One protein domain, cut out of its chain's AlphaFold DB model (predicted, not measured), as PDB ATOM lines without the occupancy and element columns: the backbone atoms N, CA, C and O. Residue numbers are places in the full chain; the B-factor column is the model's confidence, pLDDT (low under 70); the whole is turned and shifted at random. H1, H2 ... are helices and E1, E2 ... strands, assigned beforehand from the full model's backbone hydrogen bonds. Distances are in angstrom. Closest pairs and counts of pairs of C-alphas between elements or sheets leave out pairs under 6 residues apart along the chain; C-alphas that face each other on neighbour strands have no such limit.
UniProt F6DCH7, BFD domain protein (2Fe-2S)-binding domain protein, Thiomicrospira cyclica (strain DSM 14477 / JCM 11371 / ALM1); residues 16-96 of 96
ATOM      1  N   LEU A  16     154.915 205.734 169.354       93.31
ATOM      2  CA  LEU A  16     154.230 204.557 168.818       93.31
ATOM      3  C   LEU A  16     153.756 204.779 167.373       93.31
ATOM      4  O   LEU A  16     154.045 203.951 166.512       93.31
ATOM      5  N   ALA A  17     153.143 205.934 167.092       93.88
ATOM      6  CA  ALA A  17     152.730 206.334 165.745       93.88
ATOM      7  C   ALA A  17     153.885 206.502 164.742       93.88
ATOM      8  O   ALA A  17     153.660 206.413 163.539       93.88
ATOM      9  N   ASN A  18     155.118 206.715 165.216       93.81
ATOM     10  CA  ASN A  18     156.296 206.782 164.348       93.81
ATOM     11  C   ASN A  18     156.842 205.387 164.007       93.81
ATOM     12  O   ASN A  18     157.548 205.235 163.013       93.81
ATOM     13  N   ARG A  19     156.552 204.381 164.842       93.75
ATOM     14  CA  ARG A  19     157.078 203.018 164.701       93.75
ATOM     15  C   ARG A  19     156.133 202.087 163.947       93.75
ATOM     16  O   ARG A  19     156.609 201.227 163.218       93.75
ATOM     17  N   PHE A  20     154.828 202.239 164.145       94.56
ATOM     18  CA  PHE A  20     153.804 201.413 163.512       94.56
ATOM     19  C   PHE A  20     152.715 202.296 162.916       94.56
ATOM     20  O   PHE A  20     152.307 203.284 163.528       94.56
ATOM     21  N   THR A  21     152.180 201.909 161.763       96.94
ATOM     22  CA  THR A  21     150.872 202.386 161.299       96.94
ATOM     23  C   THR A  21     149.758 201.843 162.202       96.94
ATOM     24  O   THR A  21     149.957 200.919 162.996       96.94
ATOM     25  N   TYR A  22     148.559 202.421 162.104       95.81
ATOM     26  CA  TYR A  22     147.413 201.956 162.890       95.81
ATOM     27  C   TYR A  22     147.035 200.509 162.526       95.81
ATOM     28  O   TYR A  22     146.735 199.697 163.400       95.81
ATOM     29  N   GLU A  23     147.093 200.175 161.239       96.44
ATOM     30  CA  GLU A  23     146.787 198.853 160.700       96.44
ATOM     31  C   GLU A  23     147.810 197.802 161.157       96.44
ATOM     32  O   GLU A  23     147.414 196.721 161.598       96.44
ATOM     33  N   GLU A  24     149.108 198.125 161.129       96.31
ATOM     34  CA  GLU A  24     150.168 197.249 161.654       96.31
ATOM     35  C   GLU A  24     150.002 197.005 163.155       96.31
ATOM     36  O   GLU A  24     150.102 195.866 163.612       96.31
ATOM     37  N   LEU A  25     149.689 198.050 163.929       95.94
ATOM     38  CA  LEU A  25     149.447 197.912 165.364       95.94
ATOM     39  C   LEU A  25     148.304 196.928 165.644       95.94
ATOM     40  O   LEU A  25     148.445 196.045 166.488       95.94
ATOM     41  N   ILE A  26     147.185 197.052 164.926       96.19
ATOM     42  CA  ILE A  26     146.048 196.131 165.053       96.19
ATOM     43  C   ILE A  26     146.451 194.702 164.672       96.19
ATOM     44  O   ILE A  26     146.063 193.768 165.371       96.19
ATOM     45  N   ALA A  27     147.244 194.521 163.612       95.94
ATOM     46  CA  ALA A  27     147.696 193.203 163.167       95.94
ATOM     47  C   ALA A  27     148.609 192.498 164.188       95.94
ATOM     48  O   ALA A  27     148.613 191.270 164.266       95.94
ATOM     49  N   HIS A  28     149.361 193.260 164.985       94.81
ATOM     50  CA  HIS A  28     150.226 192.723 166.036       94.81
ATOM     51  C   HIS A  28     149.509 192.467 167.369       94.81
ATOM     52  O   HIS A  28     150.035 191.752 168.227       94.81
ATOM     53  N   LEU A  29     148.319 193.037 167.571       95.31
ATOM     54  CA  LEU A  29     147.551 192.817 168.789       95.31
ATOM     55  C   LEU A  29     146.889 191.425 168.801       95.31
ATOM     56  O   LEU A  29     146.427 190.941 167.768       95.31
ATOM     57  N   PRO A  30     146.773 190.779 169.978       95.00
ATOM     58  CA  PRO A  30     146.058 189.513 170.106       95.00
ATOM     59  C   PRO A  30     144.604 189.610 169.624       95.00
ATOM     60  O   PRO A  30     143.902 190.550 169.997       95.00
ATOM     61  N   GLU A  31     144.119 188.586 168.913       93.81
ATOM     62  CA  GLU A  31     142.754 188.532 168.352       93.81
ATOM     63  C   GLU A  31     141.662 188.828 169.396       93.81
ATOM     64  O   GLU A  31     140.703 189.553 169.143       93.81
ATOM     65  N   ILE A  32     141.828 188.341 170.629       94.62
ATOM     66  CA  ILE A  32     140.876 188.593 171.723       94.62
ATOM     67  C   ILE A  32     140.716 190.088 172.057       94.62
ATOM     68  O   ILE A  32     139.652 190.514 172.513       94.62
ATOM     69  N   LEU A  33     141.758 190.891 171.832       94.06
ATOM     70  CA  LEU A  33     141.749 192.337 172.041       94.06
ATOM     71  C   LEU A  33     141.324 193.109 170.788       94.06
ATOM     72  O   LEU A  33     140.970 194.277 170.916       94.06
ATOM     73  N   THR A  34     141.299 192.479 169.615       94.62
ATOM     74  CA  THR A  34     140.896 193.101 168.343       94.62
ATOM     75  C   THR A  34     139.563 192.591 167.805       94.62
ATOM     76  O   THR A  34     139.077 193.107 166.809       94.62
ATOM     77  N   ARG A  35     138.896 191.641 168.465       94.50
ATOM     78  CA  ARG A  35     137.516 191.276 168.116       94.50
ATOM     79  C   ARG A  35     136.566 192.454 168.354       94.50
ATOM     80  O   ARG A  35     136.756 193.186 169.325       94.50
ATOM     81  N   ASP A  36     135.547 192.630 167.515       95.12
ATOM     82  CA  ASP A  36     134.483 193.631 167.703       95.12
ATOM     83  C   ASP A  36     135.027 195.078 167.828       95.12
ATOM     84  O   ASP A  36     134.729 195.804 168.775       95.12
ATOM     85  N   LEU A  37     135.907 195.496 166.903       96.69
ATOM     86  CA  LEU A  37     136.554 196.823 166.936       96.69
ATOM     87  C   LEU A  37     135.567 197.995 166.882       96.69
ATOM     88  O   LEU A  37     135.848 199.064 167.437       96.69
ATOM     89  N   ASP A  38     134.451 197.800 166.188       97.19
ATOM     90  CA  ASP A  38     133.401 198.800 166.021       97.19
ATOM     91  C   ASP A  38     132.457 198.881 167.226       97.19
ATOM     92  O   ASP A  38     131.801 199.907 167.408       97.19
ATOM     93  N   ASP A  39     132.454 197.863 168.088       97.25
ATOM     94  CA  ASP A  39     131.612 197.831 169.274       97.25
ATOM     95  C   ASP A  39     132.183 198.693 170.403       97.25
ATOM     96  O   ASP A  39     133.396 198.919 170.550       97.25
ATOM     97  N   ASN A  40     131.273 199.171 171.250       97.12
ATOM     98  CA  ASN A  40     131.601 200.015 172.387       97.12
ATOM     99  C   ASN A  40     132.392 199.241 173.446       97.12
ATOM    100  O   ASN A  40     131.864 198.361 174.123       97.12
ATOM    101  N   LEU A  41     133.643 199.654 173.660       96.50
ATOM    102  CA  LEU A  41     134.445 199.238 174.808       96.50
ATOM    103  C   LEU A  41     133.964 199.950 176.079       96.50
ATOM    104  O   LEU A  41     133.828 199.344 177.140       96.50
ATOM    105  N   CYS A  42     133.715 201.259 175.978       96.38
ATOM    106  CA  CYS A  42     133.188 202.063 177.075       96.38
ATOM    107  C   CYS A  42     131.733 202.427 176.792       96.38
ATOM    108  O   CYS A  42     131.453 203.349 176.029       96.38
ATOM    109  N   VAL A  43     130.803 201.731 177.444       95.81
ATOM    110  CA  VAL A  43     129.363 201.974 177.269       95.81
ATOM    111  C   VAL A  43     128.885 203.281 177.905       95.81
ATOM    112  O   VAL A  43     127.905 203.845 177.442       95.81
ATOM    113  N   CYS A  44     129.588 203.799 178.921       96.12
ATOM    114  CA  CYS A  44     129.210 205.055 179.580       96.12
ATOM    115  C   CYS A  44     129.212 206.240 178.607       96.12
ATOM    116  O   CYS A  44     128.295 207.049 178.634       96.12
ATOM    117  N   ASN A  45     130.230 206.302 177.745       94.94
ATOM    118  CA  ASN A  45     130.449 207.401 176.803       94.94
ATOM    119  C   ASN A  45     130.351 206.941 175.338       94.94
ATOM    120  O   ASN A  45     130.741 207.677 174.442       94.94
ATOM    121  N   SER A  46     129.847 205.724 175.090       96.31
ATOM    122  CA  SER A  46     129.734 205.118 173.751       96.31
ATOM    123  C   SER A  46     131.038 205.169 172.941       96.31
ATOM    124  O   SER A  46     131.059 205.590 171.786       96.31
ATOM    125  N   ILE A  47     132.150 204.771 173.568       97.88
ATOM    126  CA  ILE A  47     133.470 204.785 172.926       97.88
ATOM    127  C   ILE A  47     133.788 203.400 172.372       97.88
ATOM    128  O   ILE A  47     133.988 202.447 173.136       97.88
ATOM    129  N   ALA A  48     133.878 203.321 171.046       97.81
ATOM    130  CA  ALA A  48     134.272 202.122 170.316       97.81
ATOM    131  C   ALA A  48     135.713 201.698 170.632       97.81
ATOM    132  O   ALA A  48     136.600 202.535 170.844       97.81
ATOM    133  N   LYS A  49     135.974 200.390 170.596       97.56
ATOM    134  CA  LYS A  49     137.304 199.825 170.865       97.56
ATOM    135  C   LYS A  49     138.379 200.376 169.926       97.56
ATOM    136  O   LYS A  49     139.446 200.776 170.391       97.56
ATOM    137  N   LYS A  50     138.073 200.513 168.632       97.62
ATOM    138  CA  LYS A  50     138.976 201.128 167.642       97.62
ATOM    139  C   LYS A  50     139.417 202.544 168.016       97.62
ATOM    140  O   LYS A  50     140.567 202.910 167.795       97.62
ATOM    141  N   ARG A  51     138.526 203.348 168.613       98.06
ATOM    142  CA  ARG A  51     138.840 204.732 168.995       98.06
ATOM    143  C   ARG A  51     139.856 204.769 170.132       98.06
ATOM    144  O   ARG A  51     140.745 205.618 170.106       98.06
ATOM    145  N   VAL A  52     139.741 203.841 171.080       98.00
ATOM    146  CA  VAL A  52     140.696 203.679 172.184       98.00
ATOM    147  C   VAL A  52     142.064 203.254 171.660       98.00
ATOM    148  O   VAL A  52     143.057 203.885 172.002       98.00
ATOM    149  N   ILE A  53     142.122 202.227 170.804       97.81
ATOM    150  CA  ILE A  53     143.396 201.760 170.233       97.81
ATOM    151  C   ILE A  53     144.050 202.877 169.416       97.81
ATOM    152  O   ILE A  53     145.253 203.086 169.517       97.81
ATOM    153  N   ARG A  54     143.255 203.659 168.675       98.31
ATOM    154  CA  ARG A  54     143.752 204.844 167.972       98.31
ATOM    155  C   ARG A  54     144.317 205.900 168.927       98.31
ATOM    156  O   ARG A  54     145.388 206.419 168.661       98.31
ATOM    157  N   ALA A  55     143.658 206.182 170.052       98.19
ATOM    158  CA  ALA A  55     144.205 207.108 171.048       98.19
ATOM    159  C   ALA A  55     145.549 206.615 171.619       98.19
ATOM    160  O   ALA A  55     146.460 207.409 171.832       98.19
ATOM    161  N   MET A  56     145.695 205.302 171.836       97.94
ATOM    162  CA  MET A  56     146.964 204.706 172.273       97.94
ATOM    163  C   MET A  56     148.043 204.809 171.192       97.94
ATOM    164  O   MET A  56     149.169 205.181 171.505       97.94
ATOM    165  N   HIS A  57     147.685 204.539 169.931       97.69
ATOM    166  CA  HIS A  57     148.546 204.725 168.755       97.69
ATOM    167  C   HIS A  57     149.068 206.163 168.651       97.69
ATOM    168  O   HIS A  57     150.264 206.362 168.465       97.69
ATOM    169  N   GLU A  58     148.197 207.145 168.892       97.31
ATOM    170  CA  GLU A  58     148.505 208.584 168.936       97.31
ATOM    171  C   GLU A  58     149.340 209.001 170.167       97.31
ATOM    172  O   GLU A  58     149.786 210.145 170.246       97.31
ATOM    173  N   GLY A  59     149.579 208.091 171.120       96.81
ATOM    174  CA  GLY A  59     150.510 208.285 172.234       96.81
ATOM    175  C   GLY A  59     149.909 208.212 173.637       96.81
ATOM    176  O   GLY A  59     150.629 208.441 174.610       96.81
ATOM    177  N   ALA A  60     148.623 207.881 173.787       97.88
ATOM    178  CA  ALA A  60     148.002 207.722 175.102       97.88
ATOM    179  C   ALA A  60     148.436 206.409 175.783       97.88
ATOM    180  O   ALA A  60     147.847 205.351 175.560       97.88
ATOM    181  N   GLY A  61     149.450 206.482 176.645       96.94
ATOM    182  CA  GLY A  61     150.022 205.349 177.377       96.94
ATOM    183  C   GLY A  61     149.552 205.207 178.829       96.94
ATOM    184  O   GLY A  61     150.048 204.343 179.548       96.94
ATOM    185  N   SER A  62     148.594 206.015 179.286       96.75
ATOM    186  CA  SER A  62     148.021 205.919 180.636       96.75
ATOM    187  C   SER A  62     146.500 206.047 180.645       96.75
ATOM    188  O   SER A  62     145.892 206.570 179.709       96.75
ATOM    189  N   MET A  63     145.860 205.622 181.741       95.31
ATOM    190  CA  MET A  63     144.409 205.804 181.920       95.31
ATOM    191  C   MET A  63     143.998 207.278 181.844       95.31
ATOM    192  O   MET A  63     142.961 207.599 181.265       95.31
ATOM    193  N   ALA A  64     144.817 208.173 182.407       94.19
ATOM    194  CA  ALA A  64     144.569 209.609 182.368       94.19
ATOM    195  C   ALA A  64     144.635 210.150 180.933       94.19
ATOM    196  O   ALA A  64     143.737 210.874 180.512       94.19
ATOM    197  N   GLN A  65     145.639 209.738 180.155       96.88
ATOM    198  CA  GLN A  65     145.779 210.163 178.762       96.88
ATOM    199  C   GLN A  65     144.668 209.603 177.865       96.88
ATOM    200  O   GLN A  65     144.149 210.319 177.017       96.88
ATOM    201  N   ILE A  66     144.252 208.348 178.065       96.81
ATOM    202  CA  ILE A  66     143.135 207.749 177.314       96.81
ATOM    203  C   ILE A  66     141.835 208.507 177.593       96.81
ATOM    204  O   ILE A  66     141.065 208.788 176.668       96.81
ATOM    205  N   ARG A  67     141.592 208.845 178.866       95.31
ATOM    206  CA  ARG A  67     140.448 209.659 179.277       95.31
ATOM    207  C   ARG A  67     140.483 211.028 178.606       95.31
ATOM    208  O   ARG A  67     139.466 211.432 178.058       95.31
ATOM    209  N   GLU A  68     141.622 211.707 178.625       96.44
ATOM    210  CA  GLU A  68     141.768 213.019 177.986       96.44
ATOM    211  C   GLU A  68     141.524 212.935 176.470       96.44
ATOM    212  O   GLU A  68     140.815 213.753 175.895       96.44
ATOM    213  N   ALA A  69     142.039 211.889 175.818       97.38
ATOM    214  CA  ALA A  69     141.956 211.735 174.369       97.38
ATOM    215  C   ALA A  69     140.565 211.318 173.857       97.38
ATOM    216  O   ALA A  69     140.177 211.669 172.737       97.38
ATOM    217  N   CYS A  70     139.822 210.498 174.611       96.38
ATOM    218  CA  CYS A  70     138.562 209.925 174.120       96.38
ATOM    219  C   CYS A  70     137.491 209.644 175.182       96.38
ATOM    220  O   CYS A  70     136.480 209.029 174.861       96.38
ATOM    221  N   MET A  71     137.682 210.067 176.433       95.56
ATOM    222  CA  MET A  71     136.743 209.896 177.555       95.56
ATOM    223  C   MET A  71     136.472 208.441 177.983       95.56
ATOM    224  O   MET A  71     135.619 208.191 178.841       95.56
ATOM    225  N   ALA A  72     137.183 207.455 177.433       95.94
ATOM    226  CA  ALA A  72     137.089 206.081 177.917       95.94
ATOM    227  C   ALA A  72     137.689 205.969 179.332       95.94
ATOM    228  O   ALA A  72     138.728 206.546 179.633       95.94
ATOM    229  N   GLY A  73     137.024 205.214 180.212       91.75
ATOM    230  CA  GLY A  73     137.473 205.012 181.597       91.75
ATOM    231  C   GLY A  73     137.032 206.083 182.604       91.75
ATOM    232  O   GLY A  73     137.320 205.915 183.788       91.75
ATOM    233  N   ASP A  74     136.303 207.120 182.172       91.06
ATOM    234  CA  ASP A  74     135.807 208.205 183.041       91.06
ATOM    235  C   ASP A  74     134.522 207.857 183.826       91.06
ATOM    236  O   ASP A  74     134.222 208.428 184.867       91.06
ATOM    237  N   GLY A  75     133.745 206.886 183.342       89.38
ATOM    238  CA  GLY A  75     132.489 206.488 183.981       89.38
ATOM    239  C   GLY A  75     132.661 205.485 185.128       89.38
ATOM    240  O   GLY A  75     133.555 205.568 185.966       89.38
ATOM    241  N   THR A  76     131.818 204.452 185.134       87.69
ATOM    242  CA  THR A  76     131.780 203.413 186.187       87.69
ATOM    243  C   THR A  76     133.042 202.548 186.273       87.69
ATOM    244  O   THR A  76     133.210 201.785 187.221       87.69
ATOM    245  N   GLY A  77     133.931 202.638 185.281       88.25
ATOM    246  CA  GLY A  77     135.208 201.929 185.258       88.25
ATOM    247  C   GLY A  77     135.159 200.487 184.734       88.25
ATOM    248  O   GLY A  77     136.204 199.844 184.688       88.25
ATOM    249  N   CYS A  78     134.004 199.986 184.275       91.50
ATOM    250  CA  CYS A  78     133.861 198.619 183.736       91.50
ATOM    251  C   CYS A  78     134.837 198.293 182.586       91.50
ATOM    252  O   CYS A  78     135.351 197.180 182.498       91.50
ATOM    253  N   CYS A  79     135.162 199.283 181.750       94.56
ATOM    254  CA  CYS A  79     136.111 199.143 180.645       94.56
ATOM    255  C   CYS A  79     137.591 199.148 181.075       94.56
ATOM    256  O   CYS A  79     138.446 198.739 180.290       94.56
ATOM    257  N   LYS A  80     137.931 199.565 182.309       93.94
ATOM    258  CA  LYS A  80     139.332 199.791 182.716       93.94
ATOM    259  C   LYS A  80     140.189 198.522 182.703       93.94
ATOM    260  O   LYS A  80     141.383 198.612 182.441       93.94
ATOM    261  N   LEU A  81     139.604 197.344 182.939       94.12
ATOM    262  CA  LEU A  81     140.338 196.078 182.824       94.12
ATOM    263  C   LEU A  81     140.756 195.799 181.372       94.12
ATOM    264  O   LEU A  81     141.893 195.405 181.125       94.12
ATOM    265  N   GLN A  82     139.864 196.038 180.408       95.50
ATOM    266  CA  GLN A  82     140.207 195.882 178.994       95.50
ATOM    267  C   GLN A  82     141.190 196.964 178.528       95.50
ATOM    268  O   GLN A  82     142.125 196.636 177.804       95.50
ATOM    269  N   LEU A  83     141.047 198.212 178.997       96.31
ATOM    270  CA  LEU A  83     142.042 199.268 178.761       96.31
ATOM    271  C   LEU A  83     143.430 198.842 179.249       96.31
ATOM    272  O   LEU A  83     144.406 198.987 178.523       96.31
ATOM    273  N   LYS A  84     143.509 198.251 180.446       96.19
ATOM    274  CA  LYS A  84     144.757 197.728 181.005       96.19
ATOM    275  C   LYS A  84     145.355 196.637 180.117       96.19
ATOM    276  O   LYS A  84     146.546 196.661 179.852       96.19
ATOM    277  N   HIS A  85     144.550 195.687 179.640       96.88
ATOM    278  CA  HIS A  85     145.055 194.635 178.750       96.88
ATOM    279  C   HIS A  85     145.551 195.175 177.405       96.88
ATOM    280  O   HIS A  85     146.542 194.664 176.891       96.88
ATOM    281  N   LEU A  86     144.897 196.201 176.855       97.25
ATOM    282  CA  LEU A  86     145.367 196.888 175.651       97.25
ATOM    283  C   LEU A  86     146.703 197.599 175.902       97.25
ATOM    284  O   LEU A  86     147.644 197.379 175.146       97.25
ATOM    285  N   LEU A  87     146.812 198.368 176.991       97.19
ATOM    286  CA  LEU A  87     148.056 199.026 177.404       97.19
ATOM    287  C   LEU A  87     149.209 198.015 177.538       97.19
ATOM    288  O   LEU A  87     150.249 198.178 176.906       97.19
ATOM    289  N   ASP A  88     149.005 196.931 178.289       96.88
ATOM    290  CA  ASP A  88     150.018 195.887 178.473       96.88
ATOM    291  C   ASP A  88     150.424 195.212 177.155       96.88
ATOM    292  O   ASP A  88     151.595 194.883 176.959       96.88
ATOM    293  N   ALA A  89     149.459 194.936 176.271       96.69
ATOM    294  CA  ALA A  89     149.727 194.281 174.996       96.69
ATOM    295  C   ALA A  89     150.569 195.182 174.089       96.69
ATOM    296  O   ALA A  89     151.574 194.726 173.554       96.69
ATOM    297  N   ILE A  90     150.210 196.463 173.980       96.12
ATOM    298  CA  ILE A  90     150.958 197.443 173.186       96.12
ATOM    299  C   ILE A  90     152.364 197.656 173.761       96.12
ATOM    300  O   ILE A  90     153.331 197.678 173.001       96.12
ATOM    301  N   GLN A  91     152.513 197.735 175.088       95.94
ATOM    302  CA  GLN A  91     153.829 197.857 175.721       95.94
ATOM    303  C   GLN A  91     154.746 196.679 175.353       95.94
ATOM    304  O   GLN A  91     155.897 196.888 174.981       95.94
ATOM    305  N   LYS A  92     154.228 195.444 175.364       94.44
ATOM    306  CA  LYS A  92     155.002 194.256 174.960       94.44
ATOM    307  C   LYS A  92     155.433 194.283 173.493       94.44
ATOM    308  O   LYS A  92     156.479 193.730 173.182       94.44
ATOM    309  N   LEU A  93     154.651 194.903 172.607       89.19
ATOM    310  CA  LEU A  93     155.015 195.072 171.194       89.19
ATOM    311  C   LEU A  93     156.121 196.115 170.999       89.19
ATOM    312  O   LEU A  93     156.930 195.984 170.086       89.19
ATOM    313  N   LYS A  94     156.167 197.150 171.848       77.00
ATOM    314  CA  LYS A  94     157.248 198.145 171.840       77.00
ATOM    315  C   LYS A  94     158.582 197.526 172.275       77.00
ATOM    316  O   LYS A  94     159.619 197.903 171.736       77.00
ATOM    317  N   ASP A  95     158.561 196.600 173.226       74.56
ATOM    318  CA  ASP A  95     159.781 195.979 173.759       74.56
ATOM    319  C   ASP A  95     160.247 194.737 172.967       74.56
ATOM    320  O   ASP A  95     161.318 194.202 173.254       74.56
ATOM    321  N   ALA A  96     159.450 194.283 171.989       65.19
ATOM    322  CA  ALA A  96     159.778 193.209 171.046       65.19
ATOM    323  C   ALA A  96     160.512 193.740 169.806       65.19
ATOM    324  O   ALA A  96     161.336 192.978 169.257       65.19
TER     325      ALA A  96
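Overview. This is residues 16 to 96 of the 96 residues of the protein "BFD domain protein (2Fe-2S)-binding domain protein" of Thiomicrospira cyclica (strain DSM 14477 / JCM 11371 / ALM1) (UniProt F6DCH7). A small globule of mostly short helices has H4 in its middle, with the longest helix, H6, running along one side of it. H1 and H2 sit at one end, and at the other end E1 pairs antiparallel with residues 47 to 48; H5 and H3 lie at opposite margins. The printed part has 81 residues, with six named helices and one named strand in the order H1 H2 H3 E1 H4 H5 H6: mostly helix. It is compact, with a radius of gyration of the C-alphas of 11.6 A and spans of 33 by 23 by 17 A.

Arrangement. H1, residues 16 to 19, is close to but not clearly touching H4, residues 49 to 57; the closest C-alphas, Ala 17 and His 57, are 5.4 A apart. H2, residues 22 to 28, only just touches H4, with 3 pairs of C-alphas within 8 A, the closest Tyr 22 and His 57 at 6.6 A, about perpendicular at 80 degrees. H3, residues 31 to 34, only just touches H6, residues 80 to 94, through residues 82 to 86 of H6 alone; the closest C-alphas of the 3 pairs within 8 A, Leu 33 and Leu 86, are 6.8 A apart. E1, residues 40 to 42, pairs with no named strand. H4 touches H5, residues 63 to 70, with C-alphas of Ala 55 and Ala 69 closest at 6.1 A. Every O i to N i+4 pair is within hydrogen-bond range in H2, H4, H5 and H6; H1 and H3 are too short for one.

Along the chain. H1 begins at C-alpha 16 (154.230, 204.557, 168.818). H4 is 12.4 A long, H5 10.6 A and H2 10.2 A. H6, 21.0 A, ends at C-alpha 94 (157.248, 198.145, 171.840).

Size, cuts and confidence. The C-alphas farthest apart, Cys 44 and Ala 96, are 33.9 A apart. The printed part has no cut and no long link. Residue 96 alone has pLDDT under 70.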